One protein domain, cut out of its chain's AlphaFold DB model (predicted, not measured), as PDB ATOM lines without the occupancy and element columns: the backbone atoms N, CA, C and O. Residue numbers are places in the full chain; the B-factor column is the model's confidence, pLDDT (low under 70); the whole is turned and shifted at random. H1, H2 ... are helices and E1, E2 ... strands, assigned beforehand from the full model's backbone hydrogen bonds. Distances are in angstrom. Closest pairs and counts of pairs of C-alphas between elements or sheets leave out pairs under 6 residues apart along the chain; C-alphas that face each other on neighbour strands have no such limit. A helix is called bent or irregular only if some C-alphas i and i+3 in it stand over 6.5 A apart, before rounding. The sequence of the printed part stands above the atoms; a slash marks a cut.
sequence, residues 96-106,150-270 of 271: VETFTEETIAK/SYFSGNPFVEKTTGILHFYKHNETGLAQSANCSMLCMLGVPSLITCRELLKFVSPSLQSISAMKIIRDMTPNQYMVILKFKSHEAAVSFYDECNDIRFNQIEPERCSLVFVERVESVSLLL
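Overview. This is residues 96 to 106 and 150 to 270 of the 271 residues of the protein "Putative RING finger protein EEED8.16" of Toxocara canis (UniProt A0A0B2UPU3). One antiparallel seven-strand sheet curls like part of a barrel and folds back on itself, so that the leaf E1 E5 E6 E4 faces the smaller leaf E3 E2, with the sharply bent E7 as the hinge. Helices H2 and H3 cover the larger leaf on its side away from E3 and E2, while the short H1 only grazes the sheet. The 132 printed residues hold three named helices and seven named strands, E1 H1 E2 E3 E4 H2 E5 E6 H3 E7 along the chain; the sheet's order is E1 E5 E6 E4 E7 E3 E2, and the class is mixed, helices and strands. The whole is compact, with a radius of gyration of the C-alphas of 14.8 A and spans of 45 by 34 by 30 A.

Along the chain. E1, residues 96 to 100, begins at C-alpha 96 (-13.485, -11.787, 40.457), and H1 is residues 101 to 106. After the cut come E2, residues 151 to 153, E3, residues 159 to 167, 25.8 A long, and E4, residues 183 to 190, 20.5 A. H2, residues 195 to 208, is 18.3 A long and irregular: C-alphas 204 and 207 are 7.7 A apart. E5 is residues 209 to 215, E6 residues 222 to 229, 22.9 A, and H3 residues 232 to 242, 15.3 A. E7, residues 256 to 269, 32.8 A, ends at C-alpha 269 (-14.513, -17.416, 54.758).

Arrangement. Edge strand E1 pairs with E5, N 99 to O 212 at 2.9 A. E5 and E6 form a hairpin, N 213 to O 226 at 2.8 A. E6 pairs with E4, N 186 to O 225 at 2.8 A. E7 bends by 87 degrees at residue 259; its pairing is staggered, with E4 over residues 256 to 259, N 258 to O 185 at 2.9 A, and with E3 over residues 260 to 269, N 164 to O 264 at 2.8 A. E2 and E3 form a hairpin, N 153 to O 161 at 2.7 A. The C-alphas of Val 96 in E1 and Ser 153 in E2, their closest, are 4.5 A apart. H2 lies over E5 and E6 at a height over the sheet of 9.4 A, and H3 lies over E4 at 8.6 A; both run along the strands. E4, H2, E5 and E6, H3, E7 are split strand-helix-strand units, same-way strands with another strand between them, both with right-handed crossovers. H2 and H3 only just touch, with 3 pairs of C-alphas within 8 A, Ser 208 and Ala 234 closest at 6.2 A. In H1 and H3 every O i to N i+4 pair is within hydrogen-bond range; in H2 6 of 10 are.

Size, cuts and confidence. The C-alphas of Phe 157 and Thr 173, the two farthest apart, are 46.4 A apart. Residues 107 to 149 are not printed, and C-alphas 106 and 150 are 31.0 A apart across the cut. The links E3 to E4 and H3 to E7 are long. The mean pLDDT of the printed part is 71.2; it is under 70 at residues 96 to 106, 150 to 179, 217 to 220 and 262 to 270.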
ATOM      1  N   VAL A  96     -13.961 -13.177  40.471       37.72
ATOM      2  CA  VAL A  96     -13.485 -11.787  40.457       37.72
ATOM      3  C   VAL A  96     -11.990 -11.746  40.268       37.72
ATOM      4  O   VAL A  96     -11.225 -12.262  41.080       37.72
ATOM      5  N   GLU A  97     -11.591 -11.090  39.186       43.19
ATOM      6  CA  GLU A  97     -10.200 -10.850  38.831       43.19
ATOM      7  C   GLU A  97      -9.885  -9.385  39.151       43.19
ATOM      8  O   GLU A  97     -10.544  -8.469  38.652       43.19
ATOM      9  N   THR A  98      -8.911  -9.155  40.034       46.97
ATOM     10  CA  THR A  98      -8.467  -7.807  40.417       46.97
ATOM     11  C   THR A  98      -7.145  -7.500  39.733       46.97
ATOM     12  O   THR A  98      -6.168  -8.219  39.928       46.97
ATOM     13  N   PHE A  99      -7.101  -6.402  38.985       51.06
ATOM     14  CA  PHE A  99      -5.887  -5.885  38.367       51.06
ATOM     15  C   PHE A  99      -5.445  -4.627  39.118       51.06
ATOM     16  O   PHE A  99      -6.183  -3.642  39.212       51.06
ATOM     17  N   THR A 100      -4.245  -4.688  39.693       63.78
ATOM     18  CA  THR A 100      -3.560  -3.559  40.337       63.78
ATOM     19  C   THR A 100      -2.592  -2.894  39.358       63.78
ATOM     20  O   THR A 100      -2.165  -3.530  38.393       63.78
ATOM     21  N   GLU A 101      -2.207  -1.642  39.622       52.06
ATOM     22  CA  GLU A 101      -1.267  -0.856  38.799       52.06
ATOM     23  C   GLU A 101       0.008  -1.644  38.425       52.06
ATOM     24  O   GLU A 101       0.405  -1.679  37.260       52.06
ATOM     25  N   GLU A 102       0.582  -2.396  39.371       54.44
ATOM     26  CA  GLU A 102       1.770  -3.236  39.144       54.44
ATOM     27  C   GLU A 102       1.533  -4.409  38.176       54.44
ATOM     28  O   GLU A 102       2.440  -4.835  37.455       54.44
ATOM     29  N   THR A 103       0.316  -4.955  38.164       55.94
ATOM     30  CA  THR A 103      -0.064  -6.091  37.309       55.94
ATOM     31  C   THR A 103      -0.380  -5.615  35.894       55.94
ATOM     32  O   THR A 103       0.025  -6.257  34.927       55.94
ATOM     33  N   ILE A 104      -1.020  -4.447  35.780       58.81
ATOM     34  CA  ILE A 104      -1.316  -3.773  34.511       58.81
ATOM     35  C   ILE A 104      -0.009  -3.390  33.799       58.81
ATOM     36  O   ILE A 104       0.166  -3.685  32.617       58.81
ATOM     37  N   ALA A 105       0.958  -2.820  34.526       48.88
ATOM     38  CA  ALA A 105       2.255  -2.448  33.961       48.88
ATOM     39  C   ALA A 105       3.046  -3.664  33.433       48.88
ATOM     40  O   ALA A 105       3.698  -3.581  32.393       48.88
ATOM     41  N   LYS A 106       2.957  -4.824  34.100       50.78
ATOM     42  CA  LYS A 106       3.641  -6.060  33.672       50.78
ATOM     43  C   LYS A 106       3.037  -6.707  32.423       50.78
ATOM     44  O   LYS A 106       3.777  -7.369  31.696       50.78
ATOM     45  N   SER A 150     -26.630  -8.488  41.891       33.94
ATOM     46  CA  SER A 150     -25.773  -9.082  42.927       33.94
ATOM     47  C   SER A 150     -24.499  -9.654  42.327       33.94
ATOM     48  O   SER A 150     -24.578 -10.342  41.314       33.94
ATOM     49  N   TYR A 151     -23.362  -9.496  43.004       40.62
ATOM     50  CA  TYR A 151     -22.127 -10.145  42.582       40.62
ATOM     51  C   TYR A 151     -21.363 -10.837  43.710       40.62
ATOM     52  O   TYR A 151     -21.535 -10.534  44.893       40.62
ATOM     53  N   PHE A 152     -20.488 -11.765  43.322       37.44
ATOM     54  CA  PHE A 152     -19.563 -12.464  44.212       37.44
ATOM     55  C   PHE A 152     -18.109 -12.241  43.751       37.44
ATOM     56  O   PHE A 152     -17.882 -11.701  42.678       37.44
ATOM     57  N   SER A 153     -17.124 -12.639  44.551       38.66
ATOM     58  CA  SER A 153     -15.688 -12.475  44.326       38.66
ATOM     59  C   SER A 153     -14.929 -13.569  45.077       38.66
ATOM     60  O   SER A 153     -15.215 -13.784  46.250       38.66
ATOM     61  N   GLY A 154     -13.950 -14.233  44.456       40.22
ATOM     62  CA  GLY A 154     -13.101 -15.248  45.111       40.22
ATOM     63  C   GLY A 154     -13.195 -16.657  44.513       40.22
ATOM     64  O   GLY A 154     -13.905 -16.879  43.536       40.22
ATOM     65  N   ASN A 155     -12.432 -17.599  45.083       41.47
ATOM     66  CA  ASN A 155     -12.492 -19.027  44.744       41.47
ATOM     67  C   ASN A 155     -13.645 -19.680  45.535       41.47
ATOM     68  O   ASN A 155     -13.528 -19.774  46.758       41.47
ATOM     69  N   PRO A 156     -14.709 -20.198  44.889       42.75
ATOM     70  CA  PRO A 156     -15.908 -20.700  45.573       42.75
ATOM     71  C   PRO A 156     -15.651 -21.809  46.596       42.75
ATOM     72  O   PRO A 156     -16.455 -21.999  47.505       42.75
ATOM     73  N   PHE A 157     -14.551 -22.548  46.437       41.06
ATOM     74  CA  PHE A 157     -14.195 -23.687  47.282       41.06
ATOM     75  C   PHE A 157     -13.336 -23.304  48.495       41.06
ATOM     76  O   PHE A 157     -13.036 -24.170  49.313       41.06
ATOM     77  N   VAL A 158     -12.917 -22.035  48.606       38.44
ATOM     78  CA  VAL A 158     -11.984 -21.561  49.645       38.44
ATOM     79  C   VAL A 158     -12.434 -20.228  50.273       38.44
ATOM     80  O   VAL A 158     -12.288 -20.052  51.478       38.44
ATOM     81  N   GLU A 159     -13.019 -19.294  49.508       36.59
ATOM     82  CA  GLU A 159     -13.453 -17.972  49.993       36.59
ATOM     83  C   GLU A 159     -14.521 -17.345  49.073       36.59
ATOM     84  O   GLU A 159     -14.310 -17.200  47.866       36.59
ATOM     85  N   LYS A 160     -15.667 -16.932  49.636       43.22
ATOM     86  CA  LYS A 160     -16.781 -16.316  48.893       43.22
ATOM     87  C   LYS A 160     -17.025 -14.894  49.394       43.22
ATOM     88  O   LYS A 160     -17.602 -14.693  50.454       43.22
ATOM     89  N   THR A 161     -16.641 -13.891  48.614       42.03
ATOM     90  CA  THR A 161     -16.902 -12.474  48.908       42.03
ATOM     91  C   THR A 161     -18.132 -11.988  48.152       42.03
ATOM     92  O   THR A 161     -18.128 -11.973  46.933       42.03
ATOM     93  N   THR A 162     -19.192 -11.581  48.841       45.88
ATOM     94  CA  THR A 162     -20.406 -10.973  48.258       45.88
ATOM     95  C   THR A 162     -20.400  -9.464  48.468       45.88
ATOM     96  O   THR A 162     -19.988  -9.017  49.535       45.88
ATOM     97  N   GLY A 163     -20.871  -8.667  47.505       47.12
ATOM     98  CA  GLY A 163     -20.887  -7.202  47.631       47.12
ATOM     99  C   GLY A 163     -22.149  -6.513  47.106       47.12
ATOM    100  O   GLY A 163     -22.946  -7.118  46.388       47.12
ATOM    101  N   ILE A 164     -22.312  -5.242  47.480       49.03
ATOM    102  CA  ILE A 164     -23.361  -4.315  47.040       49.03
ATOM    103  C   ILE A 164     -22.697  -3.170  46.270       49.03
ATOM    104  O   ILE A 164     -21.715  -2.579  46.727       49.03
ATOM    105  N   LEU A 165     -23.236  -2.862  45.092       58.97
ATOM    106  CA  LEU A 165     -22.780  -1.768  44.241       58.97
ATOM    107  C   LEU A 165     -23.820  -0.641  44.248       58.97
ATOM    108  O   LEU A 165     -24.983  -0.882  43.934       58.97
ATOM    109  N   HIS A 166     -23.407   0.574  44.614       51.66
ATOM    110  CA  HIS A 166     -24.268   1.759  44.629       51.66
ATOM    111  C   HIS A 166     -23.997   2.610  43.386       51.66
ATOM    112  O   HIS A 166     -22.924   3.205  43.255       51.66
ATOM    113  N   PHE A 167     -24.966   2.654  42.474       63.19
ATOM    114  CA  PHE A 167     -24.902   3.463  41.258       63.19
ATOM    115  C   PHE A 167     -25.552   4.829  41.463       63.19
ATOM    116  O   PHE A 167     -26.536   4.952  42.192       63.19
ATOM    117  N   TYR A 168     -25.058   5.835  40.748       53.38
ATOM    118  CA  TYR A 168     -25.736   7.122  40.651       53.38
ATOM    119  C   TYR A 168     -26.726   7.131  39.492       53.38
ATOM    120  O   TYR A 168     -26.383   6.782  38.361       53.38
ATOM    121  N   LYS A 169     -27.945   7.613  39.748       48.19
ATOM    122  CA  LYS A 169     -28.888   7.930  38.676       48.19
ATOM    123  C   LYS A 169     -28.514   9.273  38.051       48.19
ATOM    124  O   LYS A 169     -28.460  10.291  38.738       48.19
ATOM    125  N   HIS A 170     -28.288   9.268  36.741       44.22
ATOM    126  CA  HIS A 170     -28.138  10.480  35.947       44.22
ATOM    127  C   HIS A 170     -29.474  11.241  35.953       44.22
ATOM    128  O   HIS A 170     -30.454  10.791  35.364       44.22
ATOM    129  N   ASN A 171     -29.538  12.372  36.656       41.09
ATOM    130  CA  ASN A 171     -30.577  13.366  36.402       41.09
ATOM    131  C   ASN A 171     -30.127  14.157  35.172       41.09
ATOM    132  O   ASN A 171     -28.962  14.545  35.113       41.09
ATOM    133  N   GLU A 172     -31.035  14.412  34.230       43.50
ATOM    134  CA  GLU A 172     -30.820  15.092  32.936       43.50
ATOM    135  C   GLU A 172     -30.349  16.564  33.056       43.50
ATOM    136  O   GLU A 172     -30.581  17.404  32.193       43.50
ATOM    137  N   THR A 173     -29.704  16.937  34.159       41.09
ATOM    138  CA  THR A 173     -29.220  18.283  34.441       41.09
ATOM    139  C   THR A 173     -27.898  18.201  35.210       41.09
ATOM    140  O   THR A 173     -27.860  18.368  36.424       41.09
ATOM    141  N   GLY A 174     -26.805  17.883  34.507       46.41
ATOM    142  CA  GLY A 174     -25.416  18.223  34.880       46.41
ATOM    143  C   GLY A 174     -24.846  17.694  36.208       46.41
ATOM    144  O   GLY A 174     -23.725  18.036  36.567       46.41
ATOM    145  N   LEU A 175     -25.575  16.866  36.960       45.06
ATOM    146  CA  LEU A 175     -25.237  16.566  38.357       45.06
ATOM    147  C   LEU A 175     -24.107  15.534  38.525       45.06
ATOM    148  O   LEU A 175     -23.544  15.430  39.615       45.06
ATOM    149  N   ALA A 176     -23.721  14.832  37.453       48.00
ATOM    150  CA  ALA A 176     -22.546  13.954  37.444       48.00
ATOM    151  C   ALA A 176     -21.237  14.712  37.749       48.00
ATOM    152  O   ALA A 176     -20.293  14.103  38.234       48.00
ATOM    153  N   GLN A 177     -21.207  16.036  37.545       44.59
ATOM    154  CA  GLN A 177     -20.096  16.914  37.939       44.59
ATOM    155  C   GLN A 177     -20.144  17.373  39.407       44.59
ATOM    156  O   GLN A 177     -19.176  17.949  39.892       44.59
ATOM    157  N   SER A 178     -21.251  17.164  40.128       44.62
ATOM    158  CA  SER A 178     -21.392  17.653  41.513       44.62
ATOM    159  C   SER A 178     -20.958  16.637  42.571       44.62
ATOM    160  O   SER A 178     -20.486  17.015  43.642       44.62
ATOM    161  N   ALA A 179     -21.076  15.346  42.263       59.06
ATOM    162  CA  ALA A 179     -20.488  14.284  43.055       59.06
ATOM    163  C   ALA A 179     -19.155  13.940  42.387       59.06
ATOM    164  O   ALA A 179     -19.148  13.456  41.260       59.06
ATOM    165  N   ASN A 180     -18.029  14.237  43.043       70.44
ATOM    166  CA  ASN A 180     -16.668  13.986  42.545       70.44
ATOM    167  C   ASN A 180     -16.365  12.473  42.450       70.44
ATOM    168  O   ASN A 180     -15.522  11.935  43.168       70.44
ATOM    169  N   CYS A 181     -17.090  11.763  41.590       77.31
ATOM    170  CA  CYS A 181     -17.068  10.314  41.475       77.31
ATOM    171  C   CYS A 181     -15.897   9.887  40.605       77.31
ATOM    172  O   CYS A 181     -15.874  10.156  39.406       77.31
ATOM    173  N   SER A 182     -14.933   9.186  41.186       86.81
ATOM    174  CA  SER A 182     -13.802   8.623  40.446       86.81
ATOM    175  C   SER A 182     -14.013   7.155  40.069       86.81
ATOM    176  O   SER A 182     -13.058   6.468  39.720       86.81
ATOM    177  N   MET A 183     -15.239   6.633  40.162       86.12
ATOM    178  CA  MET A 183     -15.533   5.225  39.903       86.12
ATOM    179  C   MET A 183     -16.609   5.052  38.833       86.12
ATOM    180  O   MET A 183     -17.641   5.722  38.852       86.12
ATOM    181  N   LEU A 184     -16.363   4.106  37.931       88.75
ATOM    182  CA  LEU A 184     -17.263   3.706  36.858       88.75
ATOM    183  C   LEU A 184     -17.487   2.197  36.892       88.75
ATOM    184  O   LEU A 184     -16.615   1.430  37.304       88.75
ATOM    185  N   CYS A 185     -18.641   1.768  36.405       87.50
ATOM    186  CA  CYS A 185     -18.939   0.374  36.139       87.50
ATOM    187  C   CYS A 185     -19.295   0.190  34.665       87.50
ATOM    188  O   CYS A 185     -20.201   0.858  34.174       87.50
ATOM    189  N   MET A 186     -18.598  -0.719  33.979       90.25
ATOM    190  CA  MET A 186     -19.059  -1.270  32.709       90.25
ATOM    191  C   MET A 186     -20.098  -2.345  32.981       90.25
ATOM    192  O   MET A 186     -19.813  -3.327  33.679       90.25
ATOM    193  N   LEU A 187     -21.274  -2.170  32.396       85.25
ATOM    194  CA  LEU A 187     -22.371  -3.120  32.460       85.25
ATOM    195  C   LEU A 187     -22.389  -4.002  31.211       85.25
ATOM    196  O   LEU A 187     -22.090  -3.539  30.113       85.25
ATOM    197  N   GLY A 188     -22.772  -5.268  31.392       82.31
ATOM    198  CA  GLY A 188     -23.054  -6.177  30.279       82.31
ATOM    199  C   GLY A 188     -21.861  -6.449  29.362       82.31
ATOM    200  O   GLY A 188     -22.046  -6.594  28.159       82.31
ATOM    201  N   VAL A 189     -20.637  -6.506  29.898       88.25
ATOM    202  CA  VAL A 189     -19.464  -6.848  29.086       88.25
ATOM    203  C   VAL A 189     -19.592  -8.304  28.630       88.25
ATOM    204  O   VAL A 189     -19.754  -9.189  29.477       88.25
ATOM    205  N   PRO A 190     -19.520  -8.594  27.324       89.19
ATOM    206  CA  PRO A 190     -19.769  -9.936  26.811       89.19
ATOM    207  C   PRO A 190     -18.686 -10.909  27.263       89.19
ATOM    208  O   PRO A 190     -17.500 -10.603  27.218       89.19
ATOM    209  N   SER A 191     -19.066 -12.129  27.637       85.88
ATOM    210  CA  SER A 191     -18.119 -13.164  28.086       85.88
ATOM    211  C   SER A 191     -17.127 -13.626  27.012       85.88
ATOM    212  O   SER A 191     -16.116 -14.241  27.356       85.88
ATOM    213  N   LEU A 192     -17.412 -13.339  25.736       87.69
ATOM    214  CA  LEU A 192     -16.494 -13.564  24.622       87.69
ATOM    215  C   LEU A 192     -15.337 -12.561  24.625       87.69
ATOM    216  O   LEU A 192     -14.244 -12.915  24.186       87.69
ATOM    217  N   ILE A 193     -15.557 -11.351  25.157       87.81
ATOM    218  CA  ILE A 193     -14.502 -10.358  25.334       87.81
ATOM    219  C   ILE A 193     -13.547 -10.875  26.403       87.81
ATOM    220  O   ILE A 193     -13.877 -11.028  27.582       87.81
ATOM    221  N   THR A 194     -12.333 -11.175  25.965       86.38
ATOM    222  CA  THR A 194     -11.283 -11.666  26.852       86.38
ATOM    223  C   THR A 194     -10.705 -10.525  27.684       86.38
ATOM    224  O   THR A 194     -10.711  -9.363  27.278       86.38
ATOM    225  N   CYS A 195     -10.091 -10.850  28.825       84.56
ATOM    226  CA  CYS A 195      -9.405  -9.846  29.646       84.56
ATOM    227  C   CYS A 195      -8.326  -9.082  28.850       84.56
ATOM    228  O   CYS A 195      -8.096  -7.907  29.112       84.56
ATOM    229  N   ARG A 196      -7.699  -9.715  27.842       84.94
ATOM    230  CA  ARG A 196      -6.732  -9.062  26.942       84.94
ATOM    231  C   ARG A 196      -7.391  -7.991  26.075       84.94
ATOM    232  O   ARG A 196      -6.841  -6.904  25.930       84.94
ATOM    233  N   GLU A 197      -8.541  -8.297  25.488       89.44
ATOM    234  CA  GLU A 197      -9.286  -7.343  24.662       89.44
ATOM    235  C   GLU A 197      -9.849  -6.205  25.502       89.44
ATOM    236  O   GLU A 197      -9.728  -5.048  25.109       89.44
ATOM    237  N   LEU A 198     -10.361  -6.516  26.697       90.56
ATOM    238  CA  LEU A 198     -10.764  -5.505  27.666       90.56
ATOM    239  C   LEU A 198      -9.588  -4.583  28.012       90.56
ATOM    240  O   LEU A 198      -9.723  -3.371  27.907       90.56
ATOM    241  N   LEU A 199      -8.418  -5.133  28.355       89.38
ATOM    242  CA  LEU A 199      -7.217  -4.343  28.647       89.38
ATOM    243  C   LEU A 199      -6.792  -3.466  27.464       89.38
ATOM    244  O   LEU A 199      -6.376  -2.329  27.666       89.38
ATOM    245  N   LYS A 200      -6.925  -3.969  26.233       89.81
ATOM    246  CA  LYS A 200      -6.669  -3.191  25.017       89.81
ATOM    247  C   LYS A 200      -7.661  -2.035  24.864       89.81
ATOM    248  O   LYS A 200      -7.246  -0.946  24.486       89.81
ATOM    249  N   PHE A 201      -8.934  -2.259  25.184       91.56
ATOM    250  CA  PHE A 201      -9.980  -1.237  25.156       91.56
ATOM    251  C   PHE A 201      -9.723  -0.116  26.176       91.56
ATOM    252  O   PHE A 201      -9.741   1.052  25.808       91.56
ATOM    253  N   VAL A 202      -9.389  -0.451  27.429       91.69
ATOM    254  CA  VAL A 202      -9.009   0.554  28.451       91.69
ATOM    255  C   VAL A 202      -7.587   1.099  28.284       91.69
ATOM    256  O   VAL A 202      -7.218   2.037  28.983       91.69
ATOM    257  N   SER A 203      -6.779   0.562  27.361       90.06
ATOM    258  CA  SER A 203      -5.360   0.915  27.195       90.06
ATOM    259  C   SER A 203      -5.062   2.422  27.168       90.06
ATOM    260  O   SER A 203      -4.088   2.814  27.814       90.06
ATOM    261  N   PRO A 204      -5.842   3.272  26.469       90.25
ATOM    262  CA  PRO A 204      -5.576   4.712  26.412       90.25
ATOM    263  C   PRO A 204      -5.670   5.411  27.775       90.25
ATOM    264  O   PRO A 204      -4.951   6.372  28.025       90.25
ATOM    265  N   SER A 205      -6.510   4.901  28.679       89.88
ATOM    266  CA  SER A 205      -6.792   5.499  29.987       89.88
ATOM    267  C   SER A 205      -6.162   4.740  31.161       89.88
ATOM    268  O   SER A 205      -6.333   5.146  32.313       89.88
ATOM    269  N   LEU A 206      -5.381   3.677  30.905       87.62
ATOM    270  CA  LEU A 206      -4.773   2.836  31.952       87.62
ATOM    271  C   LEU A 206      -3.927   3.621  32.957       87.62
ATOM    272  O   LEU A 206      -3.925   3.279  34.134       87.62
ATOM    273  N   GLN A 207      -3.232   4.677  32.530       89.75
ATOM    274  CA  GLN A 207      -2.408   5.493  33.435       89.75
ATOM    275  C   GLN A 207      -3.242   6.219  34.502       89.75
ATOM    276  O   GLN A 207      -2.766   6.455  35.618       89.75
ATOM    277  N   SER A 208      -4.491   6.534  34.162       91.25
ATOM    278  CA  SER A 208      -5.452   7.218  35.022       91.25
ATOM    279  C   SER A 208      -6.268   6.254  35.885       91.25
ATOM    280  O   SER A 208      -6.917   6.690  36.836       91.25
ATOM    281  N   ILE A 209      -6.229   4.952  35.587       90.31
ATOM    282  CA  ILE A 209      -6.920   3.904  36.339       90.31
ATOM    283  C   ILE A 209      -6.036   3.468  37.515       90.31
ATOM    284  O   ILE A 209      -4.893   3.055  37.354       90.31
ATOM    285  N   SER A 210      -6.575   3.557  38.728       88.81
ATOM    286  CA  SER A 210      -5.938   3.087  39.962       88.81
ATOM    287  C   SER A 210      -6.194   1.598  40.204       88.81
ATOM    288  O   SER A 210      -5.307   0.874  40.654       88.81
ATOM    289  N   ALA A 211      -7.407   1.126  39.909       83.62
ATOM    290  CA  ALA A 211      -7.771  -0.274  40.082       83.62
ATOM    291  C   ALA A 211      -8.858  -0.691  39.093       83.62
ATOM    292  O   ALA A 211      -9.772   0.080  38.799       83.62
ATOM    293  N   MET A 212      -8.792  -1.944  38.652       84.88
ATOM    294  CA  MET A 212      -9.827  -2.573  37.838       84.88
ATOM    295  C   MET A 212     -10.238  -3.906  38.466       84.88
ATOM    296  O   MET A 212      -9.391  -4.703  38.873       84.88
ATOM    297  N   LYS A 213     -11.546  -4.150  38.554       79.62
ATOM    298  CA  LYS A 213     -12.122  -5.394  39.071       79.62
ATOM    299  C   LYS A 213     -13.154  -5.943  38.100       79.62
ATOM    300  O   LYS A 213     -14.150  -5.283  37.832       79.62
ATOM    301  N   ILE A 214     -12.932  -7.159  37.620       80.75
ATOM    302  CA  ILE A 214     -13.911  -7.909  36.829       80.75
ATOM    303  C   ILE A 214     -14.839  -8.634  37.788       80.75
ATOM    304  O   ILE A 214     -14.367  -9.240  38.740       80.75
ATOM    305  N   ILE A 215     -16.136  -8.580  37.523       77.56
ATOM    306  CA  ILE A 215     -17.209  -9.120  38.339       77.56
ATOM    307  C   ILE A 215     -18.097  -9.996  37.463       77.56
ATOM    308  O   ILE A 215     -18.859  -9.488  36.651       77.56
ATOM    309  N   ARG A 216     -18.029 -11.316  37.624       73.81
ATOM    310  CA  ARG A 216     -18.875 -12.244  36.858       73.81
ATOM    311  C   ARG A 216     -20.053 -12.666  37.713       73.81
ATOM    312  O   ARG A 216     -19.826 -13.425  38.627       73.81
ATOM    313  N   ASP A 217     -21.269 -12.199  37.502       67.94
ATOM    314  CA  ASP A 217     -22.393 -12.648  38.327       67.94
ATOM    315  C   ASP A 217     -23.043 -13.942  37.795       67.94
ATOM    316  O   ASP A 217     -22.434 -14.699  37.040       67.94
ATOM    317  N   MET A 218     -24.266 -14.250  38.235       61.84
ATOM    318  CA  MET A 218     -25.031 -15.384  37.697       61.84
ATOM    319  C   MET A 218     -25.640 -15.081  36.325       61.84
ATOM    320  O   MET A 218     -26.289 -15.959  35.748       61.84
ATOM    321  N   THR A 219     -25.475 -13.864  35.796       63.97
ATOM    322  CA  THR A 219     -26.032 -13.533  34.495       63.97
ATOM    323  C   THR A 219     -25.223 -14.229  33.407       63.97
ATOM    324  O   THR A 219     -24.006 -14.061  33.308       63.97
ATOM    325  N   PRO A 220     -25.878 -15.068  32.589       68.56
ATOM    326  CA  PRO A 220     -25.170 -15.862  31.606       68.56
ATOM    327  C   PRO A 220     -24.545 -14.966  30.541       68.56
ATOM    328  O   PRO A 220     -25.126 -13.970  30.122       68.56
ATOM    329  N   ASN A 221     -23.384 -15.393  30.052       79.06
ATOM    330  CA  ASN A 221     -22.682 -14.820  28.904       79.06
ATOM    331  C   ASN A 221     -22.229 -13.360  29.041       79.06
ATOM    332  O   ASN A 221     -21.744 -12.810  28.055       79.06
ATOM    333  N   GLN A 222     -22.292 -12.766  30.231       82.75
ATOM    334  CA  GLN A 222     -21.810 -11.411  30.471       82.75
ATOM    335  C   GLN A 222     -21.149 -11.268  31.843       82.75
ATOM    336  O   GLN A 222     -21.271 -12.130  32.711       82.75
ATOM    337  N   TYR A 223     -20.414 -10.179  32.021       80.44
ATOM    338  CA  TYR A 223     -19.802  -9.784  33.278       80.44
ATOM    339  C   TYR A 223     -19.785  -8.259  33.403       80.44
ATOM    340  O   TYR A 223     -20.000  -7.524  32.443       80.44
ATOM    341  N   MET A 224     -19.540  -7.771  34.609       84.62
ATOM    342  CA  MET A 224     -19.384  -6.355  34.916       84.62
ATOM    343  C   MET A 224     -17.922  -6.032  35.199       84.62
ATOM    344  O   MET A 224     -17.145  -6.896  35.609       84.62
ATOM    345  N   VAL A 225     -17.531  -4.775  35.017       87.12
ATOM    346  CA  VAL A 225     -16.181  -4.311  35.366       87.12
ATOM    347  C   VAL A 225     -16.288  -3.035  36.170       87.12
ATOM    348  O   VAL A 225     -16.863  -2.065  35.698       87.12
ATOM    349  N   ILE A 226     -15.716  -3.011  37.369       88.00
ATOM    350  CA  ILE A 226     -15.551  -1.783  38.148       88.00
ATOM    351  C   ILE A 226     -14.177  -1.202  37.844       88.00
ATOM    352  O   ILE A 226     -13.151  -1.858  38.033       88.00
ATOM    353  N   LEU A 227     -14.173   0.055  37.425       89.88
ATOM    354  CA  LEU A 227     -12.993   0.873  37.212       89.88
ATOM    355  C   LEU A 227     -12.939   1.957  38.281       89.88
ATOM    356  O   LEU A 227     -13.903   2.694  38.484       89.88
ATOM    357  N   LYS A 228     -11.794   2.077  38.946       88.31
ATOM    358  CA  LYS A 228     -11.488   3.208  39.815       88.31
ATOM    359  C   LYS A 228     -10.384   4.041  39.192       88.31
ATOM    360  O   LYS A 228      -9.306   3.523  38.914       88.31
ATOM    361  N   PHE A 229     -10.637   5.329  39.055       91.19
ATOM    362  CA  PHE A 229      -9.721   6.326  38.534       91.19
ATOM    363  C   PHE A 229      -9.009   7.070  39.663       91.19
ATOM    364  O   PHE A 229      -9.474   7.122  40.805       91.19
ATOM    365  N   LYS A 230      -7.853   7.644  39.327       91.12
ATOM    366  CA  LYS A 230      -7.054   8.491  40.219       91.12
ATOM    367  C   LYS A 230      -7.734   9.840  40.480       91.12
ATOM    368  O   LYS A 230      -7.609  10.374  41.575       91.12
ATOM    369  N   SER A 231      -8.491  10.363  39.512       90.75
ATOM    370  CA  SER A 231      -9.235  11.623  39.618       90.75
ATOM    371  C   SER A 231     -10.651  11.495  39.050       90.75
ATOM    372  O   SER A 231     -10.933  10.610  38.240       90.75
ATOM    373  N   HIS A 232     -11.551  12.383  39.483       88.94
ATOM    374  CA  HIS A 232     -12.906  12.482  38.931       88.94
ATOM    375  C   HIS A 232     -12.883  12.894  37.451       88.94
ATOM    376  O   HIS A 232     -13.556  12.276  36.635       88.94
ATOM    377  N   GLU A 233     -12.046  13.869  37.089       91.19
ATOM    378  CA  GLU A 233     -11.903  14.346  35.706       91.19
ATOM    379  C   GLU A 233     -11.512  13.221  34.738       91.19
ATOM    380  O   GLU A 233     -12.088  13.104  33.660       91.19
ATOM    381  N   ALA A 234     -10.606  12.329  35.152       91.50
ATOM    382  CA  ALA A 234     -10.234  11.177  34.338       91.50
ATOM    383  C   ALA A 234     -11.377  10.166  34.169       91.50
ATOM    384  O   ALA A 234     -11.491   9.546  33.115       91.50
ATOM    385  N   ALA A 235     -12.223   9.992  35.191       89.56
ATOM    386  CA  ALA A 235     -13.410   9.153  35.073       89.56
ATOM    387  C   ALA A 235     -14.416   9.761  34.083       89.56
ATOM    388  O   ALA A 235     -14.974   9.037  33.266       89.56
ATOM    389  N   VAL A 236     -14.615  11.083  34.116       89.94
ATOM    390  CA  VAL A 236     -15.506  11.786  33.179       89.94
ATOM    391  C   VAL A 236     -14.982  11.705  31.744       89.94
ATOM    392  O   VAL A 236     -15.727  11.282  30.871       89.94
ATOM    393  N   SER A 237     -13.699  11.996  31.503       92.38
ATOM    394  CA  SER A 237     -13.100  11.862  30.161       92.38
ATOM    395  C   SER A 237     -13.213  10.429  29.637       92.38
ATOM    396  O   SER A 237     -13.626  10.224  28.499       92.38
ATOM    397  N   PHE A 238     -12.960   9.421  30.479       94.12
ATOM    398  CA  PHE A 238     -13.154   8.033  30.070       94.12
ATOM    399  C   PHE A 238     -14.619   7.706  29.749       94.12
ATOM    400  O   PHE A 238     -14.882   6.977  28.796       94.12
ATOM    401  N   TYR A 239     -15.570   8.227  30.529       91.88
ATOM    402  CA  TYR A 239     -16.996   8.071  30.250       91.88
ATOM    403  C   TYR A 239     -17.353   8.662  28.882       91.88
ATOM    404  O   TYR A 239     -17.944   7.965  28.063       91.88
ATOM    405  N   ASP A 240     -16.938   9.895  28.604       90.81
ATOM    406  CA  ASP A 240     -17.255  10.587  27.351       90.81
ATOM    407  C   ASP A 240     -16.614   9.912  26.125       90.81
ATOM    408  O   ASP A 240     -17.210   9.875  25.049       90.81
ATOM    409  N   GLU A 241     -15.412   9.351  26.278       92.12
ATOM    410  CA  GLU A 241     -14.671   8.710  25.187       92.12
ATOM    411  C   GLU A 241     -15.107   7.269  24.911       92.12
ATOM    412  O   GLU A 241     -15.066   6.828  23.764       92.12
ATOM    413  N   CYS A 242     -15.467   6.510  25.952       92.62
ATOM    414  CA  CYS A 242     -15.662   5.062  25.855       92.62
ATOM    415  C   CYS A 242     -17.120   4.617  25.996       92.62
ATOM    416  O   CYS A 242     -17.422   3.468  25.657       92.62
ATOM    417  N   ASN A 243     -18.025   5.469  26.487       91.88
ATOM    418  CA  ASN A 243     -19.441   5.123  26.560       91.88
ATOM    419  C   ASN A 243     -20.033   4.989  25.146       91.88
ATOM    420  O   ASN A 243     -19.734   5.765  24.243       91.88
ATOM    421  N   ASP A 244     -20.854   3.962  24.943       91.06
ATOM    422  CA  ASP A 244     -21.466   3.573  23.668       91.06
ATOM    423  C   ASP A 244     -20.485   3.202  22.533       91.06
ATOM    424  O   ASP A 244     -20.887   2.987  21.381       91.06
ATOM    425  N   ILE A 245     -19.198   3.027  22.846       92.38
ATOM    426  CA  ILE A 245     -18.185   2.534  21.906       92.38
ATOM    427  C   ILE A 245     -18.126   1.006  21.933       92.38
ATOM    428  O   ILE A 245     -18.308   0.370  22.968       92.38
ATOM    429  N   ARG A 246     -17.872   0.382  20.779       91.94
ATOM    430  CA  ARG A 246     -17.692  -1.076  20.692       91.94
ATOM    431  C   ARG A 246     -16.358  -1.512  21.287       91.94
ATOM    432  O   ARG A 246     -15.343  -0.853  21.077       91.94
ATOM    433  N   PHE A 247     -16.345  -2.676  21.933       87.50
ATOM    434  CA  PHE A 247     -15.120  -3.263  22.490       87.50
ATOM    435  C   PHE A 247     -14.115  -3.680  21.407       87.50
ATOM    436  O   PHE A 247     -12.910  -3.476  21.551       87.50
ATOM    437  N   ASN A 248     -14.603  -4.256  20.309       84.81
ATOM    438  CA  ASN A 248     -13.809  -4.622  19.140       84.81
ATOM    439  C   ASN A 248     -14.652  -4.445  17.856       84.81
ATOM    440  O   ASN A 248     -15.803  -4.016  17.899       84.81
ATOM    441  N   GLN A 249     -14.070  -4.720  16.686       85.00
ATOM    442  CA  GLN A 249     -14.781  -4.597  15.402       85.00
ATOM    443  C   GLN A 249     -15.633  -5.823  15.041       85.00
ATOM    444  O   GLN A 249     -16.294  -5.816  14.004       85.00
ATOM    445  N   ILE A 250     -15.581  -6.872  15.859       83.62
ATOM    446  CA  ILE A 250     -16.217  -8.163  15.587       83.62
ATOM    447  C   ILE A 250     -17.568  -8.228  16.300       83.62
ATOM    448  O   ILE A 250     -18.572  -8.583  15.687       83.62
ATOM    449  N   GLU A 251     -17.597  -7.829  17.570       80.12
ATOM    450  CA  GLU A 251     -18.783  -7.869  18.409       80.12
ATOM    451  C   GLU A 251     -19.660  -6.623  18.198       80.12
ATOM    452  O   GLU A 251     -19.162  -5.494  18.110       80.12
ATOM    453  N   PRO A 252     -20.991  -6.790  18.115       83.12
ATOM    454  CA  PRO A 252     -21.916  -5.680  17.918       83.12
ATOM    455  C   PRO A 252     -22.153  -4.868  19.200       83.12
ATOM    456  O   PRO A 252     -22.653  -3.740  19.111       83.12
ATOM    457  N   GLU A 253     -21.825  -5.442  20.360       85.25
ATOM    458  CA  GLU A 253     -22.092  -4.891  21.685       85.25
ATOM    459  C   GLU A 253     -21.263  -3.636  21.967       85.25
ATOM    460  O   GLU A 253     -20.096  -3.500  21.585       85.25
ATOM    461  N   ARG A 254     -21.917  -2.688  22.633       90.00
ATOM    462  CA  ARG A 254     -21.355  -1.394  23.005       90.00
ATOM    463  C   ARG A 254     -21.096  -1.361  24.501       90.00
ATOM    464  O   ARG A 254     -21.844  -1.948  25.277       90.00
ATOM    465  N   CYS A 255     -20.045  -0.660  24.886       91.62
ATOM    466  CA  CYS A 255     -19.710  -0.397  26.270       91.62
ATOM    467  C   CYS A 255     -20.773   0.517  26.885       91.62
ATOM    468  O   CYS A 255     -20.989   1.622  26.397       91.62
ATOM    469  N   SER A 256     -21.433   0.065  27.948       89.19
ATOM    470  CA  SER A 256     -22.343   0.894  28.737       89.19
ATOM    471  C   SER A 256     -21.689   1.203  30.075       89.19
ATOM    472  O   SER A 256     -21.372   0.285  30.837       89.19
ATOM    473  N   LEU A 257     -21.452   2.487  30.341       88.19
ATOM    474  CA  LEU A 257     -20.802   2.956  31.560       88.19
ATOM    475  C   LEU A 257     -21.814   3.602  32.502       88.19
ATOM    476  O   LEU A 257     -22.715   4.318  32.081       88.19
ATOM    477  N   VAL A 258     -21.637   3.380  33.804       83.75
ATOM    478  CA  VAL A 258     -22.429   4.029  34.857       83.75
ATOM    479  C   VAL A 258     -21.513   4.498  35.981       83.75
ATOM    480  O   VAL A 258     -20.593   3.783  36.381       83.75
ATOM    481  N   PHE A 259     -21.770   5.692  36.519       82.69
ATOM    482  CA  PHE A 259     -21.051   6.208  37.683       82.69
ATOM    483  C   PHE A 259     -21.416   5.457  38.961       82.69
ATOM    484  O   PHE A 259     -22.584   5.175  39.240       82.69
ATOM    485  N   VAL A 260     -20.390   5.166  39.757       77.12
ATOM    486  CA  VAL A 260     -20.494   4.423  41.013       77.12
ATOM    487  C   VAL A 260     -20.118   5.334  42.176       77.12
ATOM    488  O   VAL A 260     -19.047   5.938  42.176       77.12
ATOM    489  N   GLU A 261     -20.984   5.389  43.184       70.50
ATOM    490  CA  GLU A 261     -20.756   6.100  44.452       70.50
ATOM    491  C   GLU A 261     -19.807   5.331  45.335       70.50
ATOM    492  O   GLU A 261     -18.778   5.818  45.806       70.50
ATOM    493  N   ARG A 262     -20.197   4.089  45.576       66.12
ATOM    494  CA  ARG A 262     -19.588   3.266  46.587       66.12
ATOM    495  C   ARG A 262     -19.755   1.812  46.212       66.12
ATOM    496  O   ARG A 262     -20.784   1.378  45.697       66.12
ATOM    497  N   VAL A 263     -18.713   1.060  46.518       64.88
ATOM    498  CA  VAL A 263     -18.713  -0.394  46.464       64.88
ATOM    499  C   VAL A 263     -18.572  -0.871  47.892       64.88
ATOM    500  O   VAL A 263     -17.680  -0.416  48.606       64.88
ATOM    501  N   GLU A 264     -19.441  -1.772  48.318       57.25
ATOM    502  CA  GLU A 264     -19.348  -2.423  49.618       57.25
ATOM    503  C   GLU A 264     -19.146  -3.916  49.391       57.25
ATOM    504  O   GLU A 264     -19.935  -4.555  48.708       57.25
ATOM    505  N   SER A 265     -18.070  -4.485  49.932       49.56
ATOM    506  CA  SER A 265     -17.744  -5.905  49.769       49.56
ATOM    507  C   SER A 265     -17.591  -6.580  51.126       49.56
ATOM    508  O   SER A 265     -16.867  -6.076  51.983       49.56
ATOM    509  N   VAL A 266     -18.213  -7.744  51.298       46.28
ATOM    510  CA  VAL A 266     -18.142  -8.574  52.505       46.28
ATOM    511  C   VAL A 266     -17.539  -9.929  52.130       46.28
ATOM    512  O   VAL A 266     -18.139 -10.661  51.343       46.28
ATOM    513  N   SER A 267     -16.356 -10.271  52.661       40.22
ATOM    514  CA  SER A 267     -15.776 -11.614  52.480       40.22
ATOM    515  C   SER A 267     -16.332 -12.585  53.510       40.22
ATOM    516  O   SER A 267     -16.285 -12.316  54.711       40.22
ATOM    517  N   LEU A 268     -16.847 -13.719  53.040       41.22
ATOM    518  CA  LEU A 268     -17.203 -14.863  53.863       41.22
ATOM    519  C   LEU A 268     -16.155 -15.961  53.639       41.22
ATOM    520  O   LEU A 268     -16.071 -16.565  52.565       41.22
ATOM    521  N   LEU A 269     -15.365 -16.231  54.680       39.75
ATOM    522  CA  LEU A 269     -14.513 -17.416  54.758       39.75
ATOM    523  C   LEU A 269     -15.400 -18.640  55.013       39.75
ATOM    524  O   LEU A 269     -16.036 -18.742  56.065       39.75
ATOM    525  N   LEU A 270     -15.442 -19.558  54.048       41.06
ATOM    526  CA  LEU A 270     -16.059 -20.871  54.221       41.06
ATOM    527  C   LEU A 270     -15.110 -21.716  55.088       41.06
ATOM    528  O   LEU A 270     -13.986 -21.994  54.676       41.06
TER     529      LEU A 270